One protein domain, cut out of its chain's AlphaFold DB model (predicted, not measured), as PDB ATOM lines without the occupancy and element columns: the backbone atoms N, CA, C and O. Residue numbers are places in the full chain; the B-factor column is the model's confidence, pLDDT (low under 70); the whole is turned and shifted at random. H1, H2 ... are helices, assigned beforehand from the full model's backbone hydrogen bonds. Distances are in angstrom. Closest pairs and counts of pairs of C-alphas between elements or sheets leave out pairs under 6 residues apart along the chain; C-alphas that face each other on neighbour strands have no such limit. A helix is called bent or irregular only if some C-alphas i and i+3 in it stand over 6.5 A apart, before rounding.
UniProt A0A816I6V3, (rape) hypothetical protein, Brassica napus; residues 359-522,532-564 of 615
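AT A GLANCE: This is residues 359 to 522 and 532 to 564 of the 615 residues of the protein "(rape) hypothetical protein" of Brassica napus (UniProt A0A816I6V3). An elongated body of helices has the bent H3 running through its core, with H1 and H2 packed on one side of H3 and H7 on the other. The long H8 covers the far side of H7b and H5b, while H4, H5a and H6 lie toward one end. The 197 printed residues include eight named helices, H1 to H8 in chain order, and no named strand: all helix. The whole is compact, with a radius of gyration of the C-alphas of 17.9 A and spans of 57 by 37 by 25 A.

IN THESE COORDINATES: Three helices, each assigned as one by its hydrogen bonds, are bent: H3, residues 397 to 433 (C-alphas 406 and 409 are 9.4 A apart), H5, 447 to 469 (458 and 461, 9.4 A), and H7, 489 to 520 (499 and 502, 7.0 A). Their arms are H3a to 406, H3b from 409, 35.6 A long, H5a to 458, H5b from 461, H7a to 499 and H7b from 502, 27.0 A. H1, residues 359 to 372, begins at (-44.856, 4.079, 53.355). H2 spans 375 to 391 and is irregular, with C-alphas 376 and 379 7.3 A apart. H4 spans 436 to 443 and H6 475 to 483. H8, residues 532 to 564, 47.8 A, ends at (-38.572, -14.969, 17.190).

HOW THE PARTS SIT: H3 is the hub, touching four other helices. H3b touches H2, C-alphas of Ala 383 and Gly 419 3.9 A apart. H1, H2 and H3a form an up-and-down bundle, each running against the one before. H3a touches H7b at a steep tilt of 47 degrees, closest C-alphas Ile 401 and Gly 511, 4.2 A. H7b touches H8, opposite ways at a shallow tilt of 13 degrees, closest C-alphas Ala 506 and Ser 542, 6.5 A. H5a touches H8 about perpendicular, at 88 degrees. H4 and H6 only just touch, with 3 pairs of C-alphas within 8 A. Every O i to N i+4 pair is within hydrogen-bond range except in H2, with 9 of 13.

THE WHOLE: The C-alphas farthest apart, Asp 445 and His 522, are 57.9 A apart. Residues 523 to 531 are cut out; C-alphas 522 and 532 are 15.6 A apart. The links printed whole are tight. Confidence is under 70 in 12 residues, among them 517 to 522.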
ATOM      1  N   VAL A 359     -43.941   4.778  54.269       64.69
ATOM      2  CA  VAL A 359     -44.856   4.079  53.355       64.69
ATOM      3  C   VAL A 359     -45.542   2.906  54.049       64.69
ATOM      4  O   VAL A 359     -46.741   2.715  53.873       64.69
ATOM      5  N   GLU A 360     -44.824   2.157  54.893       66.25
ATOM      6  CA  GLU A 360     -45.440   1.114  55.720       66.25
ATOM      7  C   GLU A 360     -46.512   1.666  56.662       66.25
ATOM      8  O   GLU A 360     -47.553   1.037  56.823       66.25
ATOM      9  N   GLN A 361     -46.270   2.822  57.283       71.88
ATOM     10  CA  GLN A 361     -47.224   3.427  58.205       71.88
ATOM     11  C   GLN A 361     -48.429   3.975  57.438       71.88
ATOM     12  O   GLN A 361     -49.550   3.598  57.745       71.88
ATOM     13  N   LEU A 362     -48.205   4.715  56.349       77.38
ATOM     14  CA  LEU A 362     -49.264   5.215  55.468       77.38
ATOM     15  C   LEU A 362     -50.161   4.088  54.920       77.38
ATOM     16  O   LEU A 362     -51.373   4.261  54.825       77.38
ATOM     17  N   LEU A 363     -49.588   2.929  54.574       74.62
ATOM     18  CA  LEU A 363     -50.348   1.764  54.107       74.62
ATOM     19  C   LEU A 363     -51.101   1.051  55.242       74.62
ATOM     20  O   LEU A 363     -52.212   0.578  55.010       74.62
ATOM     21  N   ARG A 364     -50.543   0.989  56.460       76.25
ATOM     22  CA  ARG A 364     -51.246   0.474  57.652       76.25
ATOM     23  C   ARG A 364     -52.409   1.390  58.034       76.25
ATOM     24  O   ARG A 364     -53.523   0.905  58.183       76.25
ATOM     25  N   ASP A 365     -52.166   2.693  58.114       82.06
ATOM     26  CA  ASP A 365     -53.159   3.716  58.447       82.06
ATOM     27  C   ASP A 365     -54.289   3.740  57.401       82.06
ATOM     28  O   ASP A 365     -55.463   3.794  57.760       82.06
ATOM     29  N   PHE A 366     -53.961   3.589  56.109       83.50
ATOM     30  CA  PHE A 366     -54.952   3.418  55.041       83.50
ATOM     31  C   PHE A 366     -55.784   2.135  55.197       83.50
ATOM     32  O   PHE A 366     -57.001   2.187  55.038       83.50
ATOM     33  N   LEU A 367     -55.166   0.988  55.508       80.94
ATOM     34  CA  LEU A 367     -55.899  -0.268  55.714       80.94
ATOM     35  C   LEU A 367     -56.810  -0.205  56.954       80.94
ATOM     36  O   LEU A 367     -57.940  -0.681  56.891       80.94
ATOM     37  N   LEU A 368     -56.363   0.439  58.037       82.31
ATOM     38  CA  LEU A 368     -57.171   0.687  59.237       82.31
ATOM     39  C   LEU A 368     -58.354   1.622  58.945       82.31
ATOM     40  O   LEU A 368     -59.475   1.327  59.347       82.31
ATOM     41  N   TRP A 369     -58.135   2.704  58.193       84.44
ATOM     42  CA  TRP A 369     -59.196   3.603  57.725       84.44
ATOM     43  C   TRP A 369     -60.226   2.874  56.846       84.44
ATOM     44  O   TRP A 369     -61.434   3.023  57.026       84.44
ATOM     45  N   VAL A 370     -59.756   2.015  55.937       83.56
ATOM     46  CA  VAL A 370     -60.597   1.163  55.083       83.56
ATOM     47  C   VAL A 370     -61.429   0.156  55.888       83.56
ATOM     48  O   VAL A 370     -62.572  -0.106  55.511       83.56
ATOM     49  N   GLU A 371     -60.898  -0.380  56.991       79.75
ATOM     50  CA  GLU A 371     -61.625  -1.274  57.904       79.75
ATOM     51  C   GLU A 371     -62.659  -0.526  58.765       79.75
ATOM     52  O   GLU A 371     -63.773  -1.017  58.948       79.75
ATOM     53  N   GLN A 372     -62.311   0.661  59.273       80.44
ATOM     54  CA  GLN A 372     -63.100   1.383  60.279       80.44
ATOM     55  C   GLN A 372     -64.185   2.294  59.680       80.44
ATOM     56  O   GLN A 372     -65.317   2.275  60.163       80.44
ATOM     57  N   ASP A 373     -63.876   3.057  58.624       80.19
ATOM     58  CA  ASP A 373     -64.737   4.157  58.153       80.19
ATOM     59  C   ASP A 373     -65.524   3.857  56.861       80.19
ATOM     60  O   ASP A 373     -66.529   4.516  56.586       80.19
ATOM     61  N   LEU A 374     -65.103   2.881  56.039       80.75
ATOM     62  CA  LEU A 374     -65.691   2.667  54.701       80.75
ATOM     63  C   LEU A 374     -66.686   1.506  54.599       80.75
ATOM     64  O   LEU A 374     -67.542   1.523  53.705       80.75
ATOM     65  N   GLY A 375     -66.567   0.489  55.457       78.00
ATOM     66  CA  GLY A 375     -67.430  -0.695  55.442       78.00
ATOM     67  C   GLY A 375     -67.607  -1.283  54.026       78.00
ATOM     68  O   GLY A 375     -66.613  -1.667  53.403       78.00
ATOM     69  N   PRO A 376     -68.835  -1.329  53.459       83.31
ATOM     70  CA  PRO A 376     -69.088  -1.875  52.117       83.31
ATOM     71  C   PRO A 376     -68.287  -1.241  50.966       83.31
ATOM     72  O   PRO A 376     -68.122  -1.880  49.929       83.31
ATOM     73  N   TRP A 377     -67.796  -0.005  51.114       86.94
ATOM     74  CA  TRP A 377     -67.023   0.689  50.074       86.94
ATOM     75  C   TRP A 377     -65.517   0.399  50.119       86.94
ATOM     76  O   TRP A 377     -64.804   0.738  49.171       86.94
ATOM     77  N   GLY A 378     -65.028  -0.254  51.177       86.81
ATOM     78  CA  GLY A 378     -63.609  -0.559  51.367       86.81
ATOM     79  C   GLY A 378     -62.927  -1.255  50.173       86.81
ATOM     80  O   GLY A 378     -61.867  -0.788  49.749       86.81
ATOM     81  N   PRO A 379     -63.534  -2.281  49.537       88.56
ATOM     82  CA  PRO A 379     -62.961  -2.935  48.357       88.56
ATOM     83  C   PRO A 379     -62.778  -1.994  47.155       88.56
ATOM     84  O   PRO A 379     -61.818  -2.140  46.399       88.56
ATOM     85  N   LEU A 380     -63.660  -1.000  46.983       89.56
ATOM     86  CA  LEU A 380     -63.537  -0.006  45.912       89.56
ATOM     87  C   LEU A 380     -62.396   0.976  46.197       89.56
ATOM     88  O   LEU A 380     -61.605   1.266  45.301       89.56
ATOM     89  N   ALA A 381     -62.274   1.459  47.437       88.62
ATOM     90  CA  ALA A 381     -61.174   2.339  47.832       88.62
ATOM     91  C   ALA A 381     -59.810   1.646  47.689       88.62
ATOM     92  O   ALA A 381     -58.867   2.244  47.171       88.62
ATOM     93  N   LEU A 382     -59.726   0.365  48.065       86.75
ATOM     94  CA  LEU A 382     -58.528  -0.456  47.894       86.75
ATOM     95  C   LEU A 382     -58.180  -0.617  46.400       86.75
ATOM     96  O   LEU A 382     -57.048  -0.340  45.999       86.75
ATOM     97  N   ALA A 383     -59.160  -0.939  45.546       89.12
ATOM     98  CA  ALA A 383     -58.962  -1.014  44.095       89.12
ATOM     99  C   ALA A 383     -58.511   0.326  43.469       89.12
ATOM    100  O   ALA A 383     -57.689   0.332  42.552       89.12
ATOM    101  N   VAL A 384     -58.999   1.467  43.973       90.00
ATOM    102  CA  VAL A 384     -58.556   2.806  43.542       90.00
ATOM    103  C   VAL A 384     -57.126   3.105  44.009       90.00
ATOM    104  O   VAL A 384     -56.342   3.641  43.226       90.00
ATOM    105  N   ALA A 385     -56.745   2.721  45.232       88.62
ATOM    106  CA  ALA A 385     -55.415   2.976  45.796       88.62
ATOM    107  C   ALA A 385     -54.267   2.320  45.001       88.62
ATOM    108  O   ALA A 385     -53.175   2.887  44.912       88.62
ATOM    109  N   TYR A 386     -54.516   1.185  44.331       87.75
ATOM    110  CA  TYR A 386     -53.545   0.589  43.402       87.75
ATOM    111  C   TYR A 386     -53.101   1.537  42.285       87.75
ATOM    112  O   TYR A 386     -51.979   1.395  41.796       87.75
ATOM    113  N   ILE A 387     -53.947   2.474  41.848       89.75
ATOM    114  CA  ILE A 387     -53.661   3.333  40.693       89.75
ATOM    115  C   ILE A 387     -52.468   4.265  40.973       89.75
ATOM    116  O   ILE A 387     -51.454   4.113  40.283       89.75
ATOM    117  N   PRO A 388     -52.500   5.174  41.973       88.25
ATOM    118  CA  PRO A 388     -51.350   6.021  42.283       88.25
ATOM    119  C   PRO A 388     -50.133   5.204  42.724       88.25
ATOM    120  O   PRO A 388     -49.023   5.521  42.314       88.25
ATOM    121  N   LEU A 389     -50.310   4.122  43.490       84.69
ATOM    122  CA  LEU A 389     -49.182   3.335  44.003       84.69
ATOM    123  C   LEU A 389     -48.451   2.559  42.896       84.69
ATOM    124  O   LEU A 389     -47.223   2.524  42.891       84.69
ATOM    125  N   THR A 390     -49.173   2.028  41.902       87.06
ATOM    126  CA  THR A 390     -48.560   1.391  40.721       87.06
ATOM    127  C   THR A 390     -47.806   2.402  39.854       87.06
ATOM    128  O   THR A 390     -46.751   2.076  39.312       87.06
ATOM    129  N   VAL A 391     -48.327   3.628  39.730       86.38
ATOM    130  CA  VAL A 391     -47.685   4.727  38.988       86.38
ATOM    131  C   VAL A 391     -46.438   5.241  39.717       86.38
ATOM    132  O   VAL A 391     -45.391   5.408  39.104       86.38
ATOM    133  N   LEU A 392     -46.506   5.414  41.038       82.44
ATOM    134  CA  LEU A 392     -45.378   5.805  41.895       82.44
ATOM    135  C   LEU A 392     -44.408   4.642  42.199       82.44
ATOM    136  O   LEU A 392     -43.503   4.784  43.015       82.44
ATOM    137  N   ALA A 393     -44.596   3.494  41.541       79.62
ATOM    138  CA  ALA A 393     -43.798   2.276  41.657       79.62
ATOM    139  C   ALA A 393     -43.699   1.643  43.064       79.62
ATOM    140  O   ALA A 393     -42.851   0.773  43.273       79.62
ATOM    141  N   VAL A 394     -44.587   2.010  43.992       78.31
ATOM    142  CA  VAL A 394     -44.611   1.523  45.380       78.31
ATOM    143  C   VAL A 394     -44.952   0.018  45.435       78.31
ATOM    144  O   VAL A 394     -45.832  -0.430  44.693       78.31
ATOM    145  N   PRO A 395     -44.310  -0.791  46.308       69.56
ATOM    146  CA  PRO A 395     -44.610  -2.220  46.448       69.56
ATOM    147  C   PRO A 395     -46.054  -2.510  46.899       69.56
ATOM    148  O   PRO A 395     -46.384  -2.487  48.081       69.56
ATOM    149  N   ALA A 396     -46.923  -2.850  45.945       73.38
ATOM    150  CA  ALA A 396     -48.349  -3.085  46.195       73.38
ATOM    151  C   ALA A 396     -48.680  -4.405  46.932       73.38
ATOM    152  O   ALA A 396     -49.843  -4.657  47.237       73.38
ATOM    153  N   SER A 397     -47.688  -5.242  47.257       78.19
ATOM    154  CA  SER A 397     -47.886  -6.529  47.949       78.19
ATOM    155  C   SER A 397     -48.550  -6.390  49.323       78.19
ATOM    156  O   SER A 397     -49.327  -7.260  49.711       78.19
ATOM    157  N   VAL A 398     -48.288  -5.288  50.036       79.00
ATOM    158  CA  VAL A 398     -48.935  -4.971  51.323       79.00
ATOM    159  C   VAL A 398     -50.448  -4.809  51.149       79.00
ATOM    160  O   VAL A 398     -51.212  -5.307  51.971       79.00
ATOM    161  N   LEU A 399     -50.892  -4.189  50.048       82.19
ATOM    162  CA  LEU A 399     -52.314  -4.052  49.726       82.19
ATOM    163  C   LEU A 399     -52.938  -5.377  49.297       82.19
ATOM    164  O   LEU A 399     -54.038  -5.663  49.743       82.19
ATOM    165  N   THR A 400     -52.241  -6.216  48.524       86.38
ATOM    166  CA  THR A 400     -52.770  -7.536  48.124       86.38
ATOM    167  C   THR A 400     -52.971  -8.474  49.320       86.38
ATOM    168  O   THR A 400     -53.939  -9.228  49.384       86.38
ATOM    169  N   ILE A 401     -52.069  -8.418  50.303       85.12
ATOM    170  CA  ILE A 401     -52.219  -9.164  51.560       85.12
ATOM    171  C   ILE A 401     -53.312  -8.513  52.427       85.12
ATOM    172  O   ILE A 401     -54.156  -9.219  52.978       85.12
ATOM    173  N   GLY A 402     -53.361  -7.177  52.492       84.88
ATOM    174  CA  GLY A 402     -54.402  -6.422  53.194       84.88
ATOM    175  C   GLY A 402     -55.817  -6.660  52.651       84.88
ATOM    176  O   GLY A 402     -56.745  -6.825  53.433       84.88
ATOM    177  N   GLY A 403     -55.993  -6.760  51.332       85.75
ATOM    178  CA  GLY A 403     -57.277  -7.044  50.685       85.75
ATOM    179  C   GLY A 403     -57.825  -8.420  51.053       85.75
ATOM    180  O   GLY A 403     -59.007  -8.546  51.373       85.75
ATOM    181  N   GLY A 404     -56.955  -9.433  51.111       87.62
ATOM    182  CA  GLY A 404     -57.299 -10.748  51.657       87.62
ATOM    183  C   GLY A 404     -57.624 -10.710  53.152       87.62
ATOM    184  O   GLY A 404     -58.626 -11.288  53.571       87.62
ATOM    185  N   TYR A 405     -56.821  -9.997  53.947       87.50
ATOM    186  CA  TYR A 405     -56.999  -9.890  55.398       87.50
ATOM    187  C   TYR A 405     -58.282  -9.142  55.806       87.50
ATOM    188  O   TYR A 405     -58.939  -9.507  56.781       87.50
ATOM    189  N   LEU A 406     -58.677  -8.109  55.061       87.06
ATOM    190  CA  LEU A 406     -59.884  -7.332  55.347       87.06
ATOM    191  C   LEU A 406     -61.149  -7.984  54.776       87.06
ATOM    192  O   LEU A 406     -62.147  -8.092  55.487       87.06
ATOM    193  N   PHE A 407     -61.123  -8.444  53.519       87.75
ATOM    194  CA  PHE A 407     -62.347  -8.761  52.766       87.75
ATOM    195  C   PHE A 407     -62.550 -10.241  52.415       87.75
ATOM    196  O   PHE A 407     -63.560 -10.589  51.799       87.75
ATOM    197  N   GLY A 408     -61.629 -11.129  52.792       87.38
ATOM    198  CA  GLY A 408     -61.727 -12.541  52.430       87.38
ATOM    199  C   GLY A 408     -61.366 -12.813  50.962       87.38
ATOM    200  O   GLY A 408     -61.217 -11.902  50.142       87.38
ATOM    201  N   LEU A 409     -61.236 -14.098  50.607       88.50
ATOM    202  CA  LEU A 409     -60.648 -14.505  49.323       88.50
ATOM    203  C   LEU A 409     -61.403 -13.970  48.093       88.50
ATOM    204  O   LEU A 409     -60.737 -13.441  47.207       88.50
ATOM    205  N   PRO A 410     -62.749 -14.056  47.995       91.31
ATOM    206  CA  PRO A 410     -63.444 -13.675  46.766       91.31
ATOM    207  C   PRO A 410     -63.452 -12.161  46.529       91.31
ATOM    208  O   PRO A 410     -63.272 -11.716  45.397       91.31
ATOM    209  N   ILE A 411     -63.660 -11.369  47.586       91.06
ATOM    210  CA  ILE A 411     -63.821  -9.913  47.479       91.06
ATOM    211  C   ILE A 411     -62.452  -9.238  47.361       91.06
ATOM    212  O   ILE A 411     -62.275  -8.413  46.464       91.06
ATOM    213  N   GLY A 412     -61.477  -9.640  48.189       90.50
ATOM    214  CA  GLY A 412     -60.092  -9.177  48.084       90.50
ATOM    215  C   GLY A 412     -59.526  -9.448  46.692       90.50
ATOM    216  O   GLY A 412     -59.148  -8.517  45.990       90.50
ATOM    217  N   PHE A 413     -59.618 -10.695  46.210       93.31
ATOM    218  CA  PHE A 413     -59.128 -11.067  44.879       93.31
ATOM    219  C   PHE A 413     -59.737 -10.232  43.748       93.31
ATOM    220  O   PHE A 413     -59.001  -9.792  42.868       93.31
ATOM    221  N   VAL A 414     -61.050  -9.975  43.757       94.44
ATOM    222  CA  VAL A 414     -61.683  -9.138  42.726       94.44
ATOM    223  C   VAL A 414     -61.209  -7.683  42.824       94.44
ATOM    224  O   VAL A 414     -60.850  -7.103  41.798       94.44
ATOM    225  N   ALA A 415     -61.146  -7.107  44.027       91.75
ATOM    226  CA  ALA A 415     -60.678  -5.736  44.242       91.75
ATOM    227  C   ALA A 415     -59.207  -5.548  43.832       91.75
ATOM    228  O   ALA A 415     -58.895  -4.657  43.039       91.75
ATOM    229  N   ASP A 416     -58.320  -6.426  44.302       91.94
ATOM    230  CA  ASP A 416     -56.891  -6.430  43.988       91.94
ATOM    231  C   ASP A 416     -56.636  -6.656  42.494       91.94
ATOM    232  O   ASP A 416     -55.825  -5.965  41.877       91.94
ATOM    233  N   SER A 417     -57.350  -7.604  41.881       93.31
ATOM    234  CA  SER A 417     -57.176  -7.949  40.468       93.31
ATOM    235  C   SER A 417     -57.634  -6.818  39.540       93.31
ATOM    236  O   SER A 417     -56.932  -6.493  38.576       93.31
ATOM    237  N   VAL A 418     -58.759  -6.160  39.848       93.56
ATOM    238  CA  VAL A 418     -59.225  -4.970  39.115       93.56
ATOM    239  C   VAL A 418     -58.286  -3.786  39.356       93.56
ATOM    240  O   VAL A 418     -57.814  -3.185  38.391       93.56
ATOM    241  N   GLY A 419     -57.956  -3.484  40.615       92.94
ATOM    242  CA  GLY A 419     -57.101  -2.358  40.990       92.94
ATOM    243  C   GLY A 419     -55.706  -2.437  40.375       92.94
ATOM    244  O   GLY A 419     -55.270  -1.502  39.701       92.94
ATOM    245  N   ALA A 420     -55.024  -3.578  40.511       91.94
ATOM    246  CA  ALA A 420     -53.705  -3.788  39.918       91.94
ATOM    247  C   ALA A 420     -53.743  -3.746  38.380       91.94
ATOM    248  O   ALA A 420     -52.808  -3.242  37.752       91.94
ATOM    249  N   THR A 421     -54.829  -4.214  37.751       94.62
ATOM    250  CA  THR A 421     -55.005  -4.115  36.293       94.62
ATOM    251  C   THR A 421     -55.163  -2.659  35.856       94.62
ATOM    252  O   THR A 421     -54.432  -2.217  34.967       94.62
ATOM    253  N   LEU A 422     -56.031  -1.881  36.515       95.00
ATOM    254  CA  LEU A 422     -56.223  -0.451  36.243       95.00
ATOM    255  C   LEU A 422     -54.944   0.363  36.498       95.00
ATOM    256  O   LEU A 422     -54.554   1.160  35.646       95.00
ATOM    257  N   GLY A 423     -54.242   0.112  37.607       93.31
ATOM    258  CA  GLY A 423     -52.952   0.736  37.912       93.31
ATOM    259  C   GLY A 423     -51.872   0.392  36.883       93.31
ATOM    260  O   GLY A 423     -51.159   1.282  36.415       93.31
ATOM    261  N   SER A 424     -51.799  -0.871  36.442       94.31
ATOM    262  CA  SER A 424     -50.892  -1.274  35.358       94.31
ATOM    263  C   SER A 424     -51.238  -0.589  34.032       94.31
ATOM    264  O   SER A 424     -50.332  -0.278  33.257       94.31
ATOM    265  N   GLY A 425     -52.525  -0.319  33.780       95.81
ATOM    266  CA  GLY A 425     -53.025   0.452  32.644       95.81
ATOM    267  C   GLY A 425     -52.632   1.924  32.714       95.81
ATOM    268  O   GLY A 425     -52.117   2.461  31.736       95.81
ATOM    269  N   ALA A 426     -52.800   2.561  33.874       94.31
ATOM    270  CA  ALA A 426     -52.411   3.951  34.103       94.31
ATOM    271  C   ALA A 426     -50.898   4.160  33.918       94.31
ATOM    272  O   ALA A 426     -50.490   5.030  33.147       94.31
ATOM    273  N   ALA A 427     -50.063   3.311  34.529       92.62
ATOM    274  CA  ALA A 427     -48.609   3.352  34.352       92.62
ATOM    275  C   ALA A 427     -48.190   3.117  32.885       92.62
ATOM    276  O   ALA A 427     -47.325   3.815  32.362       92.62
ATOM    277  N   PHE A 428     -48.851   2.193  32.181       93.94
ATOM    278  CA  PHE A 428     -48.619   1.910  30.758       93.94
ATOM    279  C   PHE A 428     -49.080   3.033  29.815       93.94
ATOM    280  O   PHE A 428     -48.476   3.235  28.760       93.94
ATOM    281  N   LEU A 429     -50.125   3.781  30.176       94.25
ATOM    282  CA  LEU A 429     -50.561   4.959  29.426       94.25
ATOM    283  C   LEU A 429     -49.607   6.134  29.656       94.25
ATOM    284  O   LEU A 429     -49.087   6.665  28.679       94.25
ATOM    285  N   LEU A 430     -49.290   6.467  30.913       90.56
ATOM    286  CA  LEU A 430     -48.316   7.510  31.270       90.56
ATOM    287  C   LEU A 430     -46.930   7.232  30.672       90.56
ATOM    288  O   LEU A 430     -46.286   8.132  30.131       90.56
ATOM    289  N   GLY A 431     -46.488   5.973  30.708       87.94
ATOM    290  CA  GLY A 431     -45.249   5.532  30.077       87.94
ATOM    291  C   GLY A 431     -45.253   5.687  28.554       87.94
ATOM    292  O   GLY A 431     -44.229   6.045  27.983       87.94
ATOM    293  N   ARG A 432     -46.401   5.502  27.886       89.44
ATOM    294  CA  ARG A 432     -46.513   5.634  26.423       89.44
ATOM    295  C   ARG A 432     -46.675   7.080  25.950       89.44
ATOM    296  O   ARG A 432     -46.213   7.391  24.855       89.44
ATOM    297  N   THR A 433     -47.322   7.941  26.738       88.62
ATOM    298  CA  THR A 433     -47.583   9.346  26.380       88.62
ATOM    299  C   THR A 433     -46.466  10.288  26.820       88.62
ATOM    300  O   THR A 433     -45.977  11.060  26.003       88.62
ATOM    301  N   ILE A 434     -46.040  10.212  28.086       83.88
ATOM    302  CA  ILE A 434     -45.052  11.122  28.689       83.88
ATOM    303  C   ILE A 434     -43.688  10.430  28.800       83.88
ATOM    304  O   ILE A 434     -42.666  10.983  28.400       83.88
ATOM    305  N   GLY A 435     -43.661   9.194  29.309       75.19
ATOM    306  CA  GLY A 435     -42.416   8.471  29.593       75.19
ATOM    307  C   GLY A 435     -41.648   7.982  28.360       75.19
ATOM    308  O   GLY A 435     -40.461   7.678  28.469       75.19
ATOM    309  N   LYS A 436     -42.285   7.908  27.183       78.06
ATOM    310  CA  LYS A 436     -41.764   7.159  26.029       78.06
ATOM    311  C   LYS A 436     -40.368   7.607  25.573       78.06
ATOM    312  O   LYS A 436     -39.542   6.719  25.376       78.06
ATOM    313  N   PRO A 437     -40.042   8.911  25.449       72.50
ATOM    314  CA  PRO A 437     -38.691   9.333  25.074       72.50
ATOM    315  C   PRO A 437     -37.631   8.914  26.102       72.50
ATOM    316  O   PRO A 437     -36.576   8.422  25.717       72.50
ATOM    317  N   PHE A 438     -37.924   9.044  27.401       70.19
ATOM    318  CA  PHE A 438     -37.016   8.659  28.489       70.19
ATOM    319  C   PHE A 438     -36.792   7.142  28.534       70.19
ATOM    320  O   PHE A 438     -35.653   6.675  28.559       70.19
ATOM    321  N   VAL A 439     -37.881   6.371  28.489       71.56
ATOM    322  CA  VAL A 439     -37.844   4.907  28.566       71.56
ATOM    323  C   VAL A 439     -37.178   4.313  27.318       71.56
ATOM    324  O   VAL A 439     -36.329   3.440  27.457       71.56
ATOM    325  N   VAL A 440     -37.456   4.824  26.110       76.06
ATOM    326  CA  VAL A 440     -36.731   4.402  24.893       76.06
ATOM    327  C   VAL A 440     -35.252   4.787  24.970       76.06
ATOM    328  O   VAL A 440     -34.409   3.936  24.704       76.06
ATOM    329  N   ALA A 441     -34.908   6.016  25.376       73.50
ATOM    330  CA  ALA A 441     -33.512   6.458  25.457       73.50
ATOM    331  C   ALA A 441     -32.663   5.625  26.433       73.50
ATOM    332  O   ALA A 441     -31.478   5.430  26.178       73.50
ATOM    333  N   LYS A 442     -33.260   5.099  27.512       72.50
ATOM    334  CA  LYS A 442     -32.592   4.201  28.471       72.50
ATOM    335  C   LYS A 442     -32.549   2.726  28.054       72.50
ATOM    336  O   LYS A 442     -31.854   1.963  28.714       72.50
ATOM    337  N   LEU A 443     -33.279   2.308  27.016       73.94
ATOM    338  CA  LEU A 443     -33.462   0.884  26.680       73.94
ATOM    339  C   LEU A 443     -33.102   0.498  25.242       73.94
ATOM    340  O   LEU A 443     -32.890  -0.685  24.979       73.94
ATOM    341  N   LYS A 444     -33.016   1.463  24.316       71.50
ATOM    342  CA  LYS A 444     -32.725   1.227  22.890       71.50
ATOM    343  C   LYS A 444     -31.471   0.377  22.651       71.50
ATOM    344  O   LYS A 444     -31.453  -0.403  21.705       71.50
ATOM    345  N   ASP A 445     -30.469   0.492  23.520       72.12
ATOM    346  CA  ASP A 445     -29.154  -0.140  23.369       72.12
ATOM    347  C   ASP A 445     -29.066  -1.537  24.028       72.12
ATOM    348  O   ASP A 445     -28.027  -2.186  23.951       72.12
ATOM    349  N   TYR A 446     -30.145  -2.034  24.655       69.88
ATOM    350  CA  TYR A 446     -30.183  -3.350  25.313       69.88
ATOM    351  C   TYR A 446     -30.757  -4.444  24.385       69.88
ATOM    352  O   TYR A 446     -31.964  -4.439  24.109       69.88
ATOM    353  N   PRO A 447     -29.969  -5.456  23.960       72.88
ATOM    354  CA  PRO A 447     -30.442  -6.506  23.046       72.88
ATOM    355  C   PRO A 447     -31.610  -7.342  23.596       72.88
ATOM    356  O   PRO A 447     -32.461  -7.815  22.839       72.88
ATOM    357  N   GLN A 448     -31.698  -7.502  24.922       74.38
ATOM    358  CA  GLN A 448     -32.814  -8.195  25.578       74.38
ATOM    359  C   GLN A 448     -34.127  -7.404  25.455       74.38
ATOM    360  O   GLN A 448     -35.193  -8.001  25.336       74.38
ATOM    361  N   PHE A 449     -34.065  -6.068  25.447       80.75
ATOM    362  CA  PHE A 449     -35.243  -5.230  25.229       80.75
ATOM    363  C   PHE A 449     -35.676  -5.253  23.756       80.75
ATOM    364  O   PHE A 449     -36.858  -5.450  23.479       80.75
ATOM    365  N   GLN A 450     -34.731  -5.138  22.814       79.31
ATOM    366  CA  GLN A 450     -35.023  -5.212  21.374       79.31
ATOM    367  C   GLN A 450     -35.692  -6.543  20.987       79.31
ATOM    368  O   GLN A 450     -36.739  -6.553  20.342       79.31
ATOM    369  N   SER A 451     -35.136  -7.672  21.438       79.19
ATOM    370  CA  SER A 451     -35.697  -9.007  21.166       79.19
ATOM    371  C   SER A 451     -37.079  -9.222  21.801       79.19
ATOM    372  O   SER A 451     -37.951  -9.818  21.170       79.19
ATOM    373  N   VAL A 452     -37.333  -8.677  22.998       83.00
ATOM    374  CA  VAL A 452     -38.679  -8.659  23.601       83.00
ATOM    375  C   VAL A 452     -39.647  -7.780  22.799       83.00
ATOM    376  O   VAL A 452     -40.790  -8.188  22.591       83.00
ATOM    377  N   ALA A 453     -39.219  -6.614  22.308       83.88
ATOM    378  CA  ALA A 453     -40.055  -5.730  21.495       83.88
ATOM    379  C   ALA A 453     -40.456  -6.374  20.152       83.88
ATOM    380  O   ALA A 453     -41.638  -6.357  19.809       83.88
ATOM    381  N   LEU A 454     -39.514  -7.022  19.455       82.44
ATOM    382  CA  LEU A 454     -39.756  -7.781  18.217       82.44
ATOM    383  C   LEU A 454     -40.666  -9.001  18.444       82.44
ATOM    384  O   LEU A 454     -41.577  -9.273  17.661       82.44
ATOM    385  N   ALA A 455     -40.477  -9.730  19.547       85.06
ATOM    386  CA  ALA A 455     -41.374 -10.826  19.912       85.06
ATOM    387  C   ALA A 455     -42.791 -10.320  20.252       85.06
ATOM    388  O   ALA A 455     -43.779 -11.002  19.973       85.06
ATOM    389  N   ILE A 456     -42.912  -9.112  20.817       88.44
ATOM    390  CA  ILE A 456     -44.196  -8.450  21.075       88.44
ATOM    391  C   ILE A 456     -44.866  -7.958  19.784       88.44
ATOM    392  O   ILE A 456     -46.088  -8.018  19.687       88.44
ATOM    393  N   GLU A 457     -44.105  -7.532  18.780       86.56
ATOM    394  CA  GLU A 457     -44.644  -7.212  17.455       86.56
ATOM    395  C   GLU A 457     -45.268  -8.455  16.795       86.56
ATOM    396  O   GLU A 457     -46.414  -8.415  16.350       86.56
ATOM    397  N   LYS A 458     -44.569  -9.598  16.840       83.88
ATOM    398  CA  LYS A 458     -45.057 -10.879  16.296       83.88
ATOM    399  C   LYS A 458     -46.160 -11.549  17.134       83.88
ATOM    400  O   LYS A 458     -46.923 -12.353  16.601       83.88
ATOM    401  N   SER A 459     -46.217 -11.325  18.451       88.38
ATOM    402  CA  SER A 459     -47.080 -12.100  19.370       88.38
ATOM    403  C   SER A 459     -47.353 -11.416  20.726       88.38
ATOM    404  O   SER A 459     -47.338 -12.053  21.782       88.38
ATOM    405  N   GLY A 460     -47.646 -10.112  20.714       87.69
ATOM    406  CA  GLY A 460     -47.744  -9.247  21.903       87.69
ATOM    407  C   GLY A 460     -48.524  -9.802  23.092       87.69
ATOM    408  O   GLY A 460     -48.001  -9.809  24.203       87.69
ATOM    409  N   PHE A 461     -49.729 -10.333  22.871       92.88
ATOM    410  CA  PHE A 461     -50.536 -10.939  23.938       92.88
ATOM    411  C   PHE A 461     -49.830 -12.135  24.604       92.88
ATOM    412  O   PHE A 461     -49.726 -12.186  25.828       92.88
ATOM    413  N   LYS A 462     -49.290 -13.072  23.807       91.06
ATOM    414  CA  LYS A 462     -48.575 -14.271  24.287       91.06
ATOM    415  C   LYS A 462     -47.317 -13.879  25.065       91.06
ATOM    416  O   LYS A 462     -47.090 -14.401  26.152       91.06
ATOM    417  N   ILE A 463     -46.517 -12.950  24.539       91.69
ATOM    418  CA  ILE A 463     -45.268 -12.524  25.188       91.69
ATOM    419  C   ILE A 463     -45.546 -11.720  26.464       91.69
ATOM    420  O   ILE A 463     -44.927 -11.993  27.488       91.69
ATOM    421  N   CYS A 464     -46.515 -10.799  26.457       92.69
ATOM    422  CA  CYS A 464     -46.901 -10.056  27.657       92.69
ATOM    423  C   CYS A 464     -47.484 -10.974  28.745       92.69
ATOM    424  O   CYS A 464     -47.146 -10.813  29.915       92.69
ATOM    425  N   LEU A 465     -48.310 -11.961  28.379       93.31
ATOM    426  CA  LEU A 465     -48.848 -12.955  29.314       93.31
ATOM    427  C   LEU A 465     -47.718 -13.767  29.967       93.31
ATOM    428  O   LEU A 465     -47.681 -13.925  31.186       93.31
ATOM    429  N   LEU A 466     -46.758 -14.230  29.164       90.69
ATOM    430  CA  LEU A 466     -45.606 -14.990  29.649       90.69
ATOM    431  C   LEU A 466     -44.662 -14.148  30.523       90.69
ATOM    432  O   LEU A 466     -44.192 -14.649  31.538       90.69
ATOM    433  N   LEU A 467     -44.437 -12.869  30.197       89.56
ATOM    434  CA  LEU A 467     -43.665 -11.926  31.027       89.56
ATOM    435  C   LEU A 467     -44.327 -11.606  32.378       89.56
ATOM    436  O   LEU A 467     -43.644 -11.188  33.308       89.56
ATOM    437  N   ARG A 468     -45.648 -11.788  32.497       90.62
ATOM    438  CA  ARG A 468     -46.402 -11.607  33.750       90.62
ATOM    439  C   ARG A 468     -46.391 -12.872  34.607       90.62
ATOM    440  O   ARG A 468     -46.145 -12.786  35.804       90.62
ATOM    441  N   LEU A 469     -46.577 -14.037  33.978       86.94
ATOM    442  CA  LEU A 469     -46.490 -15.352  34.628       86.94
ATOM    443  C   LEU A 469     -45.052 -15.738  35.030       86.94
ATOM    444  O   LEU A 469     -44.862 -16.580  35.902       86.94
ATOM    445  N   ALA A 470     -44.042 -15.137  34.399       83.31
ATOM    446  CA  ALA A 470     -42.636 -15.256  34.764       83.31
ATOM    447  C   ALA A 470     -42.114 -13.909  35.309       83.31
ATOM    448  O   ALA A 470     -41.534 -13.143  34.536       83.31
ATOM    449  N   PRO A 471     -42.280 -13.608  36.616       69.25
ATOM    450  CA  PRO A 471     -41.863 -12.343  37.230       69.25
ATOM    451  C   PRO A 471     -40.331 -12.236  37.352       69.25
ATOM    452  O   PRO A 471     -39.749 -12.326  38.428       69.25
ATOM    453  N   LEU A 472     -39.667 -12.053  36.210       72.38
ATOM    454  CA  LEU A 472     -38.225 -11.823  36.083       72.38
ATOM    455  C   LEU A 472     -37.829 -10.375  36.411       72.38
ATOM    456  O   LEU A 472     -36.648 -10.089  36.581       72.38
ATOM    457  N   LEU A 473     -38.806  -9.462  36.442       74.31
ATOM    458  CA  LEU A 473     -38.635  -8.014  36.547       74.31
ATOM    459  C   LEU A 473     -39.668  -7.442  37.539       74.31
ATOM    460  O   LEU A 473     -40.784  -7.965  37.598       74.31
ATOM    461  N   PRO A 474     -39.360  -6.356  38.278       77.94
ATOM    462  CA  PRO A 474     -40.324  -5.711  39.171       77.94
ATOM    463  C   PRO A 474     -41.592  -5.255  38.435       77.94
ATOM    464  O   PRO A 474     -41.510  -4.702  37.337       77.94
ATOM    465  N   PHE A 475     -42.760  -5.435  39.062       82.19
ATOM    466  CA  PHE A 475     -44.081  -5.147  38.477       82.19
ATOM    467  C   PHE A 475     -44.171  -3.753  37.835       82.19
ATOM    468  O   PHE A 475     -44.527  -3.629  36.662       82.19
ATOM    469  N   SER A 476     -43.779  -2.720  38.583       83.12
ATOM    470  CA  SER A 476     -43.779  -1.321  38.151       83.12
ATOM    471  C   SER A 476     -42.876  -1.104  36.931       83.12
ATOM    472  O   SER A 476     -43.281  -0.477  35.955       83.12
ATOM    473  N   MET A 477     -41.677  -1.697  36.939       83.50
ATOM    474  CA  MET A 477     -40.720  -1.604  35.831       83.50
ATOM    475  C   MET A 477     -41.256  -2.292  34.570       83.50
ATOM    476  O   MET A 477     -41.134  -1.745  33.476       83.50
ATOM    477  N   LEU A 478     -41.910  -3.450  34.714       88.38
ATOM    478  CA  LEU A 478     -42.534  -4.174  33.603       88.38
ATOM    479  C   LEU A 478     -43.680  -3.373  32.952       88.38
ATOM    480  O   LEU A 478     -43.815  -3.397  31.730       88.38
ATOM    481  N   ASN A 479     -44.458  -2.612  33.732       91.44
ATOM    482  CA  ASN A 479     -45.508  -1.731  33.200       91.44
ATOM    483  C   ASN A 479     -44.921  -0.655  32.266       91.44
ATOM    484  O   ASN A 479     -45.410  -0.461  31.150       91.44
ATOM    485  N   TYR A 480     -43.835   0.001  32.689       89.38
ATOM    486  CA  TYR A 480     -43.145   1.012  31.883       89.38
ATOM    487  C   TYR A 480     -42.376   0.408  30.698       89.38
ATOM    488  O   TYR A 480     -42.428   0.963  29.602       89.38
ATOM    489  N   LEU A 481     -41.759  -0.765  30.851       88.69
ATOM    490  CA  LEU A 481     -41.132  -1.504  29.745       88.69
ATOM    491  C   LEU A 481     -42.128  -1.820  28.622       88.69
ATOM    492  O   LEU A 481     -41.847  -1.576  27.452       88.69
ATOM    493  N   LEU A 482     -43.319  -2.313  28.965       90.88
ATOM    494  CA  LEU A 482     -44.367  -2.630  27.989       90.88
ATOM    495  C   LEU A 482     -45.039  -1.369  27.408       90.88
ATOM    496  O   LEU A 482     -45.653  -1.424  26.342       90.88
ATOM    497  N   SER A 483     -44.896  -0.210  28.059       91.62
ATOM    498  CA  SER A 483     -45.442   1.067  27.575       91.62
ATOM    499  C   SER A 483     -44.777   1.594  26.295       91.62
ATOM    500  O   SER A 483     -45.375   2.379  25.559       91.62
ATOM    501  N   VAL A 484     -43.558   1.142  25.992       89.62
ATOM    502  CA  VAL A 484     -42.803   1.578  24.807       89.62
ATOM    503  C   VAL A 484     -42.817   0.568  23.657       89.62
ATOM    504  O   VAL A 484     -42.382   0.906  22.557       89.62
ATOM    505  N   THR A 485     -43.350  -0.639  23.870       89.19
ATOM    506  CA  THR A 485     -43.443  -1.686  22.838       89.19
ATOM    507  C   THR A 485     -44.693  -1.520  21.951       89.19
ATOM    508  O   THR A 485     -45.610  -0.766  22.310       89.19
ATOM    509  N   PRO A 486     -44.781  -2.226  20.801       87.38
ATOM    510  CA  PRO A 486     -45.923  -2.126  19.879       87.38
ATOM    511  C   PRO A 486     -47.281  -2.615  20.419       87.38
ATOM    512  O   PRO A 486     -48.291  -2.457  19.738       87.38
ATOM    513  N   ILE A 487     -47.341  -3.219  21.615       93.38
ATOM    514  CA  ILE A 487     -48.586  -3.786  22.152       93.38
ATOM    515  C   ILE A 487     -49.655  -2.706  22.390       93.38
ATOM    516  O   ILE A 487     -49.406  -1.669  23.006       93.38
ATOM    517  N   THR A 488     -50.875  -2.963  21.920       92.56
ATOM    518  CA  THR A 488     -52.028  -2.081  22.130       92.56
ATOM    519  C   THR A 488     -52.675  -2.313  23.503       92.56
ATOM    520  O   THR A 488     -52.490  -3.357  24.135       92.56
ATOM    521  N   LEU A 489     -53.433  -1.323  23.989       92.94
ATOM    522  CA  LEU A 489     -53.952  -1.294  25.365       92.94
ATOM    523  C   LEU A 489     -54.835  -2.502  25.718       92.94
ATOM    524  O   LEU A 489     -54.639  -3.095  26.773       92.94
ATOM    525  N   GLY A 490     -55.774  -2.884  24.846       94.38
ATOM    526  CA  GLY A 490     -56.690  -4.007  25.093       94.38
ATOM    527  C   GLY A 490     -55.960  -5.338  25.331       94.38
ATOM    528  O   GLY A 490     -56.113  -5.919  26.406       94.38
ATOM    529  N   PRO A 491     -55.114  -5.797  24.385       94.62
ATOM    530  CA  PRO A 491     -54.261  -6.965  24.576       94.62
ATOM    531  C   PRO A 491     -53.389  -6.872  25.828       94.62
ATOM    532  O   PRO A 491     -53.385  -7.826  26.598       94.62
ATOM    533  N   TYR A 492     -52.719  -5.736  26.073       95.56
ATOM    534  CA  TYR A 492     -51.874  -5.538  27.258       95.56
ATOM    535  C   TYR A 492     -52.641  -5.721  28.573       95.56
ATOM    536  O   TYR A 492     -52.165  -6.447  29.450       95.56
ATOM    537  N   LEU A 493     -53.818  -5.095  28.708       96.50
ATOM    538  CA  LEU A 493     -54.655  -5.204  29.904       96.50
ATOM    539  C   LEU A 493     -55.112  -6.650  30.112       96.50
ATOM    540  O   LEU A 493     -54.937  -7.185  31.204       96.50
ATOM    541  N   LEU A 494     -55.612  -7.310  29.063       95.94
ATOM    542  CA  LEU A 494     -56.101  -8.686  29.155       95.94
ATOM    543  C   LEU A 494     -54.972  -9.677  29.492       95.94
ATOM    544  O   LEU A 494     -55.140 -10.512  30.377       95.94
ATOM    545  N   SER A 495     -53.800  -9.565  28.855       94.75
ATOM    546  CA  SER A 495     -52.644 -10.414  29.183       94.75
ATOM    547  C   SER A 495     -52.033 -10.101  30.551       94.75
ATOM    548  O   SER A 495     -51.479 -10.997  31.184       94.75
ATOM    549  N   SER A 496     -52.138  -8.853  31.024       94.12
ATOM    550  CA  SER A 496     -51.703  -8.475  32.374       94.12
ATOM    551  C   SER A 496     -52.633  -9.065  33.425       94.12
ATOM    552  O   SER A 496     -52.156  -9.776  34.300       94.12
ATOM    553  N   TRP A 497     -53.947  -8.877  33.281       94.75
ATOM    554  CA  TRP A 497     -54.962  -9.436  34.173       94.75
ATOM    555  C   TRP A 497     -54.838 -10.963  34.297       94.75
ATOM    556  O   TRP A 497     -54.613 -11.484  35.391       94.75
ATOM    557  N   LEU A 498     -54.863 -11.676  33.164       94.69
ATOM    558  CA  LEU A 498     -54.710 -13.134  33.116       94.69
ATOM    559  C   LEU A 498     -53.363 -13.612  33.688       94.69
ATOM    560  O   LEU A 498     -53.314 -14.634  34.370       94.69
ATOM    561  N   GLY A 499     -52.272 -12.888  33.419       91.12
ATOM    562  CA  GLY A 499     -50.930 -13.256  33.877       91.12
ATOM    563  C   GLY A 499     -50.645 -12.932  35.344       91.12
ATOM    564  O   GLY A 499     -49.781 -13.562  35.947       91.12
ATOM    565  N   MET A 500     -51.368 -11.975  35.927       91.44
ATOM    566  CA  MET A 500     -51.266 -11.596  37.339       91.44
ATOM    567  C   MET A 500     -52.163 -12.448  38.242       91.44
ATOM    568  O   MET A 500     -51.798 -12.673  39.394       91.44
ATOM    569  N   MET A 501     -53.286 -12.977  37.736       90.56
ATOM    570  CA  MET A 501     -54.235 -13.759  38.542       90.56
ATOM    571  C   MET A 501     -53.596 -14.832  39.448       90.56
ATOM    572  O   MET A 501     -53.975 -14.866  40.618       90.56
ATOM    573  N   PRO A 502     -52.624 -15.666  39.016       88.88
ATOM    574  CA  PRO A 502     -52.045 -16.690  39.893       88.88
ATOM    575  C   PRO A 502     -51.283 -16.121  41.100       88.88
ATOM    576  O   PRO A 502     -51.388 -16.665  42.198       88.88
ATOM    577  N   ILE A 503     -50.537 -15.024  40.920       86.56
ATOM    578  CA  ILE A 503     -49.780 -14.390  42.010       86.56
ATOM    579  C   ILE A 503     -50.684 -13.519  42.894       86.56
ATOM    580  O   ILE A 503     -50.531 -13.547  44.113       86.56
ATOM    581  N   THR A 504     -51.682 -12.836  42.321       89.31
ATOM    582  CA  THR A 504     -52.720 -12.143  43.100       89.31
ATOM    583  C   THR A 504     -53.481 -13.136  43.978       89.31
ATOM    584  O   THR A 504     -53.566 -12.927  45.181       89.31
ATOM    585  N   LEU A 505     -53.958 -14.257  43.423       90.25
ATOM    586  CA  LEU A 505     -54.699 -15.272  44.181       90.25
ATOM    587  C   LEU A 505     -53.871 -15.845  45.341       90.25
ATOM    588  O   LEU A 505     -54.397 -16.004  46.439       90.25
ATOM    589  N   ALA A 506     -52.579 -16.111  45.124       85.69
ATOM    590  CA  ALA A 506     -51.687 -16.609  46.169       85.69
ATOM    591  C   ALA A 506     -51.450 -15.581  47.295       85.69
ATOM    592  O   ALA A 506     -51.473 -15.954  48.467       85.69
ATOM    593  N   LEU A 507     -51.254 -14.299  46.963       85.06
ATOM    594  CA  LEU A 507     -51.037 -13.234  47.952       85.06
ATOM    595  C   LEU A 507     -52.307 -12.902  48.746       85.06
ATOM    596  O   LEU A 507     -52.237 -12.776  49.968       85.06
ATOM    597  N   VAL A 508     -53.466 -12.839  48.082       90.56
ATOM    598  CA  VAL A 508     -54.761 -12.690  48.763       90.56
ATOM    599  C   VAL A 508     -55.010 -13.896  49.665       90.56
ATOM    600  O   VAL A 508     -55.397 -13.709  50.813       90.56
ATOM    601  N   TYR A 509     -54.716 -15.122  49.212       86.88
ATOM    602  CA  TYR A 509     -54.873 -16.316  50.046       86.88
ATOM    603  C   TYR A 509     -54.032 -16.255  51.330       86.88
ATOM    604  O   TYR A 509     -54.551 -16.546  52.406       86.88
ATOM    605  N   VAL A 510     -52.776 -15.799  51.247       84.25
ATOM    606  CA  VAL A 510     -51.940 -15.534  52.434       84.25
ATOM    607  C   VAL A 510     -52.587 -14.492  53.352       84.25
ATOM    608  O   VAL A 510     -52.646 -14.706  54.557       84.25
ATOM    609  N   GLY A 511     -53.135 -13.402  52.806       85.19
ATOM    610  CA  GLY A 511     -53.905 -12.424  53.585       85.19
ATOM    611  C   GLY A 511     -55.101 -13.039  54.319       85.19
ATOM    612  O   GLY A 511     -55.310 -12.770  55.499       85.19
ATOM    613  N   THR A 512     -55.850 -13.918  53.650       86.44
ATOM    614  CA  THR A 512     -57.028 -14.573  54.243       86.44
ATOM    615  C   THR A 512     -56.661 -15.551  55.350       86.44
ATOM    616  O   THR A 512     -57.258 -15.497  56.419       86.44
ATOM    617  N   THR A 513     -55.629 -16.377  55.157       82.50
ATOM    618  CA  THR A 513     -55.200 -17.329  56.190       82.50
ATOM    619  C   THR A 513     -54.524 -16.636  57.372       82.50
ATOM    620  O   THR A 513     -54.567 -17.161  58.481       82.50
ATOM    621  N   LEU A 514     -53.962 -15.435  57.177       82.00
ATOM    622  CA  LEU A 514     -53.535 -14.564  58.275       82.00
ATOM    623  C   LEU A 514     -54.725 -14.015  59.080       82.00
ATOM    624  O   LEU A 514     -54.592 -13.894  60.296       82.00
ATOM    625  N   LYS A 515     -55.878 -13.746  58.446       80.44
ATOM    626  CA  LYS A 515     -57.112 -13.365  59.155       80.44
ATOM    627  C   LYS A 515     -57.698 -14.531  59.946       80.44
ATOM    628  O   LYS A 515     -57.956 -14.401  61.138       80.44
ATOM    629  N   ASP A 516     -57.841 -15.694  59.308       76.75
ATOM    630  CA  ASP A 516     -58.318 -16.910  59.976       76.75
ATOM    631  C   ASP A 516     -57.436 -17.241  61.197       76.75
ATOM    632  O   ASP A 516     -57.929 -17.627  62.258       76.75
ATOM    633  N   LEU A 517     -56.121 -17.026  61.075       68.62
ATOM    634  CA  LEU A 517     -55.173 -17.165  62.174       68.62
ATOM    635  C   LEU A 517     -55.378 -16.103  63.268       68.62
ATOM    636  O   LEU A 517     -55.408 -16.470  64.444       68.62
ATOM    637  N   SER A 518     -55.529 -14.814  62.936       67.56
ATOM    638  CA  SER A 518     -55.732 -13.753  63.938       67.56
ATOM    639  C   SER A 518     -57.045 -13.919  64.701       67.56
ATOM    640  O   SER A 518     -57.049 -13.868  65.931       67.56
ATOM    641  N   ASP A 519     -58.140 -14.214  64.002       66.50
ATOM    642  CA  ASP A 519     -59.470 -14.346  64.604       66.50
ATOM    643  C   ASP A 519     -59.527 -15.565  65.548       66.50
ATOM    644  O   ASP A 519     -60.134 -15.516  66.623       66.50
ATOM    645  N   VAL A 520     -58.806 -16.645  65.215       60.34
ATOM    646  CA  VAL A 520     -58.683 -17.839  66.070       60.34
ATOM    647  C   VAL A 520     -57.539 -17.734  67.098       60.34
ATOM    648  O   VAL A 520     -57.472 -18.540  68.028       60.34
ATOM    649  N   THR A 521     -56.712 -16.680  67.069       55.28
ATOM    650  CA  THR A 521     -55.707 -16.407  68.123       55.28
ATOM    651  C   THR A 521     -56.370 -16.140  69.489       55.28
ATOM    652  O   THR A 521     -55.740 -16.309  70.531       55.28
ATOM    653  N   HIS A 522     -57.672 -15.834  69.522       54.53
ATOM    654  CA  HIS A 522     -58.472 -15.762  70.752       54.53
ATOM    655  C   HIS A 522     -59.083 -17.110  71.207       54.53
ATOM    656  O   HIS A 522     -59.741 -17.154  72.248       54.53
ATOM    657  N   TRP A 532     -55.279 -27.299  61.004       70.88
ATOM    658  CA  TRP A 532     -53.876 -26.896  60.852       70.88
ATOM    659  C   TRP A 532     -53.178 -27.644  59.711       70.88
ATOM    660  O   TRP A 532     -52.530 -27.020  58.871       70.88
ATOM    661  N   ALA A 533     -53.364 -28.964  59.629       78.19
ATOM    662  CA  ALA A 533     -52.839 -29.767  58.530       78.19
ATOM    663  C   ALA A 533     -53.390 -29.307  57.168       78.19
ATOM    664  O   ALA A 533     -52.622 -29.194  56.215       78.19
ATOM    665  N   SER A 534     -54.687 -28.985  57.076       78.12
ATOM    666  CA  SER A 534     -55.300 -28.516  55.827       78.12
ATOM    667  C   SER A 534     -54.807 -27.131  55.382       78.12
ATOM    668  O   SER A 534     -54.521 -26.967  54.200       78.12
ATOM    669  N   LEU A 535     -54.625 -26.179  56.309       76.38
ATOM    670  CA  LEU A 535     -54.123 -24.825  56.025       76.38
ATOM    671  C   LEU A 535     -52.647 -24.826  55.603       76.38
ATOM    672  O   LEU A 535     -52.252 -24.118  54.676       76.38
ATOM    673  N   ILE A 536     -51.818 -25.645  56.255       79.88
ATOM    674  CA  ILE A 536     -50.407 -25.798  55.873       79.88
ATOM    675  C   ILE A 536     -50.310 -26.502  54.512       79.88
ATOM    676  O   ILE A 536     -49.538 -26.076  53.653       79.88
ATOM    677  N   LEU A 537     -51.120 -27.542  54.276       84.62
ATOM    678  CA  LEU A 537     -51.144 -28.265  53.006       84.62
ATOM    679  C   LEU A 537     -51.602 -27.377  51.840       84.62
ATOM    680  O   LEU A 537     -50.958 -27.391  50.793       84.62
ATOM    681  N   SER A 538     -52.666 -26.585  52.001       78.19
ATOM    682  CA  SER A 538     -53.152 -25.677  50.952       78.19
ATOM    683  C   SER A 538     -52.146 -24.569  50.634       78.19
ATOM    684  O   SER A 538     -51.922 -24.275  49.458       78.19
ATOM    685  N   LEU A 539     -51.477 -24.001  51.645       79.31
ATOM    686  CA  LEU A 539     -50.406 -23.021  51.451       79.31
ATOM    687  C   LEU A 539     -49.215 -23.632  50.694       79.31
ATOM    688  O   LEU A 539     -48.744 -23.051  49.716       79.31
ATOM    689  N   VAL A 540     -48.764 -24.830  51.086       82.12
ATOM    690  CA  VAL A 540     -47.672 -25.550  50.407       82.12
ATOM    691  C   VAL A 540     -48.045 -25.898  48.962       82.12
ATOM    692  O   VAL A 540     -47.246 -25.664  48.055       82.12
ATOM    693  N   VAL A 541     -49.264 -26.387  48.713       84.62
ATOM    694  CA  VAL A 541     -49.769 -26.673  47.359       84.62
ATOM    695  C   VAL A 541     -49.849 -25.398  46.513       84.62
ATOM    696  O   VAL A 541     -49.436 -25.426  45.356       84.62
ATOM    697  N   SER A 542     -50.299 -24.276  47.081       78.25
ATOM    698  CA  SER A 542     -50.343 -22.970  46.404       78.25
ATOM    699  C   SER A 542     -48.945 -22.494  45.983       78.25
ATOM    700  O   SER A 542     -48.725 -22.149  44.820       78.25
ATOM    701  N   VAL A 543     -47.959 -22.569  46.887       79.94
ATOM    702  CA  VAL A 543     -46.560 -22.210  46.593       79.94
ATOM    703  C   VAL A 543     -45.953 -23.128  45.527       79.94
ATOM    704  O   VAL A 543     -45.334 -22.638  44.582       79.94
ATOM    705  N   ILE A 544     -46.159 -24.447  45.622       84.56
ATOM    706  CA  ILE A 544     -45.681 -25.411  44.615       84.56
ATOM    707  C   ILE A 544     -46.311 -25.117  43.248       84.56
ATOM    708  O   ILE A 544     -45.591 -25.044  42.251       84.56
ATOM    709  N   LEU A 545     -47.627 -24.888  43.193       83.69
ATOM    710  CA  LEU A 545     -48.342 -24.567  41.959       83.69
ATOM    711  C   LEU A 545     -47.816 -23.271  41.326       83.69
ATOM    712  O   LEU A 545     -47.537 -23.253  40.129       83.69
ATOM    713  N   MET A 546     -47.607 -22.217  42.120       81.50
ATOM    714  CA  MET A 546     -47.062 -20.941  41.648       81.50
ATOM    715  C   MET A 546     -45.628 -21.093  41.107       81.50
ATOM    716  O   MET A 546     -45.320 -20.576  40.028       81.50
ATOM    717  N   VAL A 547     -44.768 -21.877  41.769       82.62
ATOM    718  CA  VAL A 547     -43.414 -22.200  41.278       82.62
ATOM    719  C   VAL A 547     -43.459 -23.027  39.986       82.62
ATOM    720  O   VAL A 547     -42.673 -22.774  39.069       82.62
ATOM    721  N   CYS A 548     -44.379 -23.987  39.871       84.69
ATOM    722  CA  CYS A 548     -44.585 -24.776  38.655       84.69
ATOM    723  C   CYS A 548     -45.057 -23.906  37.481       84.69
ATOM    724  O   CYS A 548     -44.440 -23.949  36.416       84.69
ATOM    725  N   VAL A 549     -46.082 -23.069  37.681       85.44
ATOM    726  CA  VAL A 549     -46.576 -22.108  36.679       85.44
ATOM    727  C   VAL A 549     -45.458 -21.157  36.249       85.44
ATOM    728  O   VAL A 549     -45.222 -21.004  35.052       85.44
ATOM    729  N   THR A 550     -44.698 -20.608  37.203       82.44
ATOM    730  CA  THR A 550     -43.555 -19.723  36.933       82.44
ATOM    731  C   THR A 550     -42.487 -20.413  36.078       82.44
ATOM    732  O   THR A 550     -42.036 -19.847  35.084       82.44
ATOM    733  N   LYS A 551     -42.097 -21.654  36.402       84.19
ATOM    734  CA  LYS A 551     -41.099 -22.411  35.619       84.19
ATOM    735  C   LYS A 551     -41.596 -22.761  34.214       84.19
ATOM    736  O   LYS A 551     -40.834 -22.650  33.255       84.19
ATOM    737  N   VAL A 552     -42.867 -23.144  34.069       88.00
ATOM    738  CA  VAL A 552     -43.481 -23.403  32.755       88.00
ATOM    739  C   VAL A 552     -43.524 -22.119  31.922       88.00
ATOM    740  O   VAL A 552     -43.114 -22.142  30.762       88.00
ATOM    741  N   ALA A 553     -43.917 -20.989  32.516       85.62
ATOM    742  CA  ALA A 553     -43.926 -19.687  31.856       85.62
ATOM    743  C   ALA A 553     -42.518 -19.219  31.456       85.62
ATOM    744  O   ALA A 553     -42.328 -18.787  30.324       85.62
ATOM    745  N   GLN A 554     -41.510 -19.373  32.322       83.56
ATOM    746  CA  GLN A 554     -40.109 -19.063  32.001       83.56
ATOM    747  C   GLN A 554     -39.591 -19.895  30.819       83.56
ATOM    748  O   GLN A 554     -38.948 -19.354  29.919       83.56
ATOM    749  N   ASN A 555     -39.895 -21.196  30.781       86.44
ATOM    750  CA  ASN A 555     -39.489 -22.072  29.681       86.44
ATOM    751  C   ASN A 555     -40.227 -21.738  28.373       86.44
ATOM    752  O   ASN A 555     -39.601 -21.664  27.316       86.44
ATOM    753  N   ALA A 556     -41.534 -21.472  28.439       86.06
ATOM    754  CA  ALA A 556     -42.330 -21.049  27.288       86.06
ATOM    755  C   ALA A 556     -41.910 -19.665  26.758       86.06
ATOM    756  O   ALA A 556     -41.867 -19.470  25.545       86.06
ATOM    757  N   LEU A 557     -41.535 -18.731  27.641       85.62
ATOM    758  CA  LEU A 557     -40.988 -17.420  27.285       85.62
ATOM    759  C   LEU A 557     -39.635 -17.562  26.583       85.62
ATOM    760  O   LEU A 557     -39.459 -17.018  25.499       85.62
ATOM    761  N   ARG A 558     -38.701 -18.338  27.152       85.19
ATOM    762  CA  ARG A 558     -37.397 -18.625  26.528       85.19
ATOM    763  C   ARG A 558     -37.561 -19.235  25.137       85.19
ATOM    764  O   ARG A 558     -36.896 -18.791  24.206       85.19
ATOM    765  N   LYS A 559     -38.479 -20.196  24.979       86.12
ATOM    766  CA  LYS A 559     -38.796 -20.794  23.677       86.12
ATOM    767  C   LYS A 559     -39.376 -19.765  22.698       86.12
ATOM    768  O   LYS A 559     -38.865 -19.656  21.594       86.12
ATOM    769  N   ALA A 560     -40.364 -18.968  23.109       83.44
ATOM    770  CA  ALA A 560     -40.982 -17.962  22.242       83.44
ATOM    771  C   ALA A 560     -40.023 -16.819  21.845       83.44
ATOM    772  O   ALA A 560     -40.124 -16.292  20.741       83.44
ATOM    773  N   LEU A 561     -39.075 -16.448  22.714       82.06
ATOM    774  CA  LEU A 561     -38.013 -15.493  22.381       82.06
ATOM    775  C   LEU A 561     -36.993 -16.100  21.402       82.06
ATOM    776  O   LEU A 561     -36.596 -15.426  20.456       82.06
ATOM    777  N   ALA A 562     -36.623 -17.375  21.561       81.62
ATOM    778  CA  ALA A 562     -35.746 -18.072  20.614       81.62
ATOM    779  C   ALA A 562     -36.402 -18.255  19.227       81.62
ATOM    780  O   ALA A 562     -35.774 -17.974  18.209       81.62
ATOM    781  N   GLU A 563     -37.685 -18.635  19.187       78.75
ATOM    782  CA  GLU A 563     -38.506 -18.762  17.965       78.75
ATOM    783  C   GLU A 563     -38.681 -17.440  17.193       78.75
ATOM    784  O   GLU A 563     -39.121 -17.452  16.043       78.75
ATOM    785  N   HIS A 564     -38.388 -16.289  17.807       67.69
ATOM    786  CA  HIS A 564     -38.572 -14.969  17.190       67.69
ATOM    787  C   HIS A 564     -37.278 -14.161  17.032       67.69
ATOM    788  O   HIS A 564     -37.256 -13.263  16.191       67.69
TER     789      HIS A 564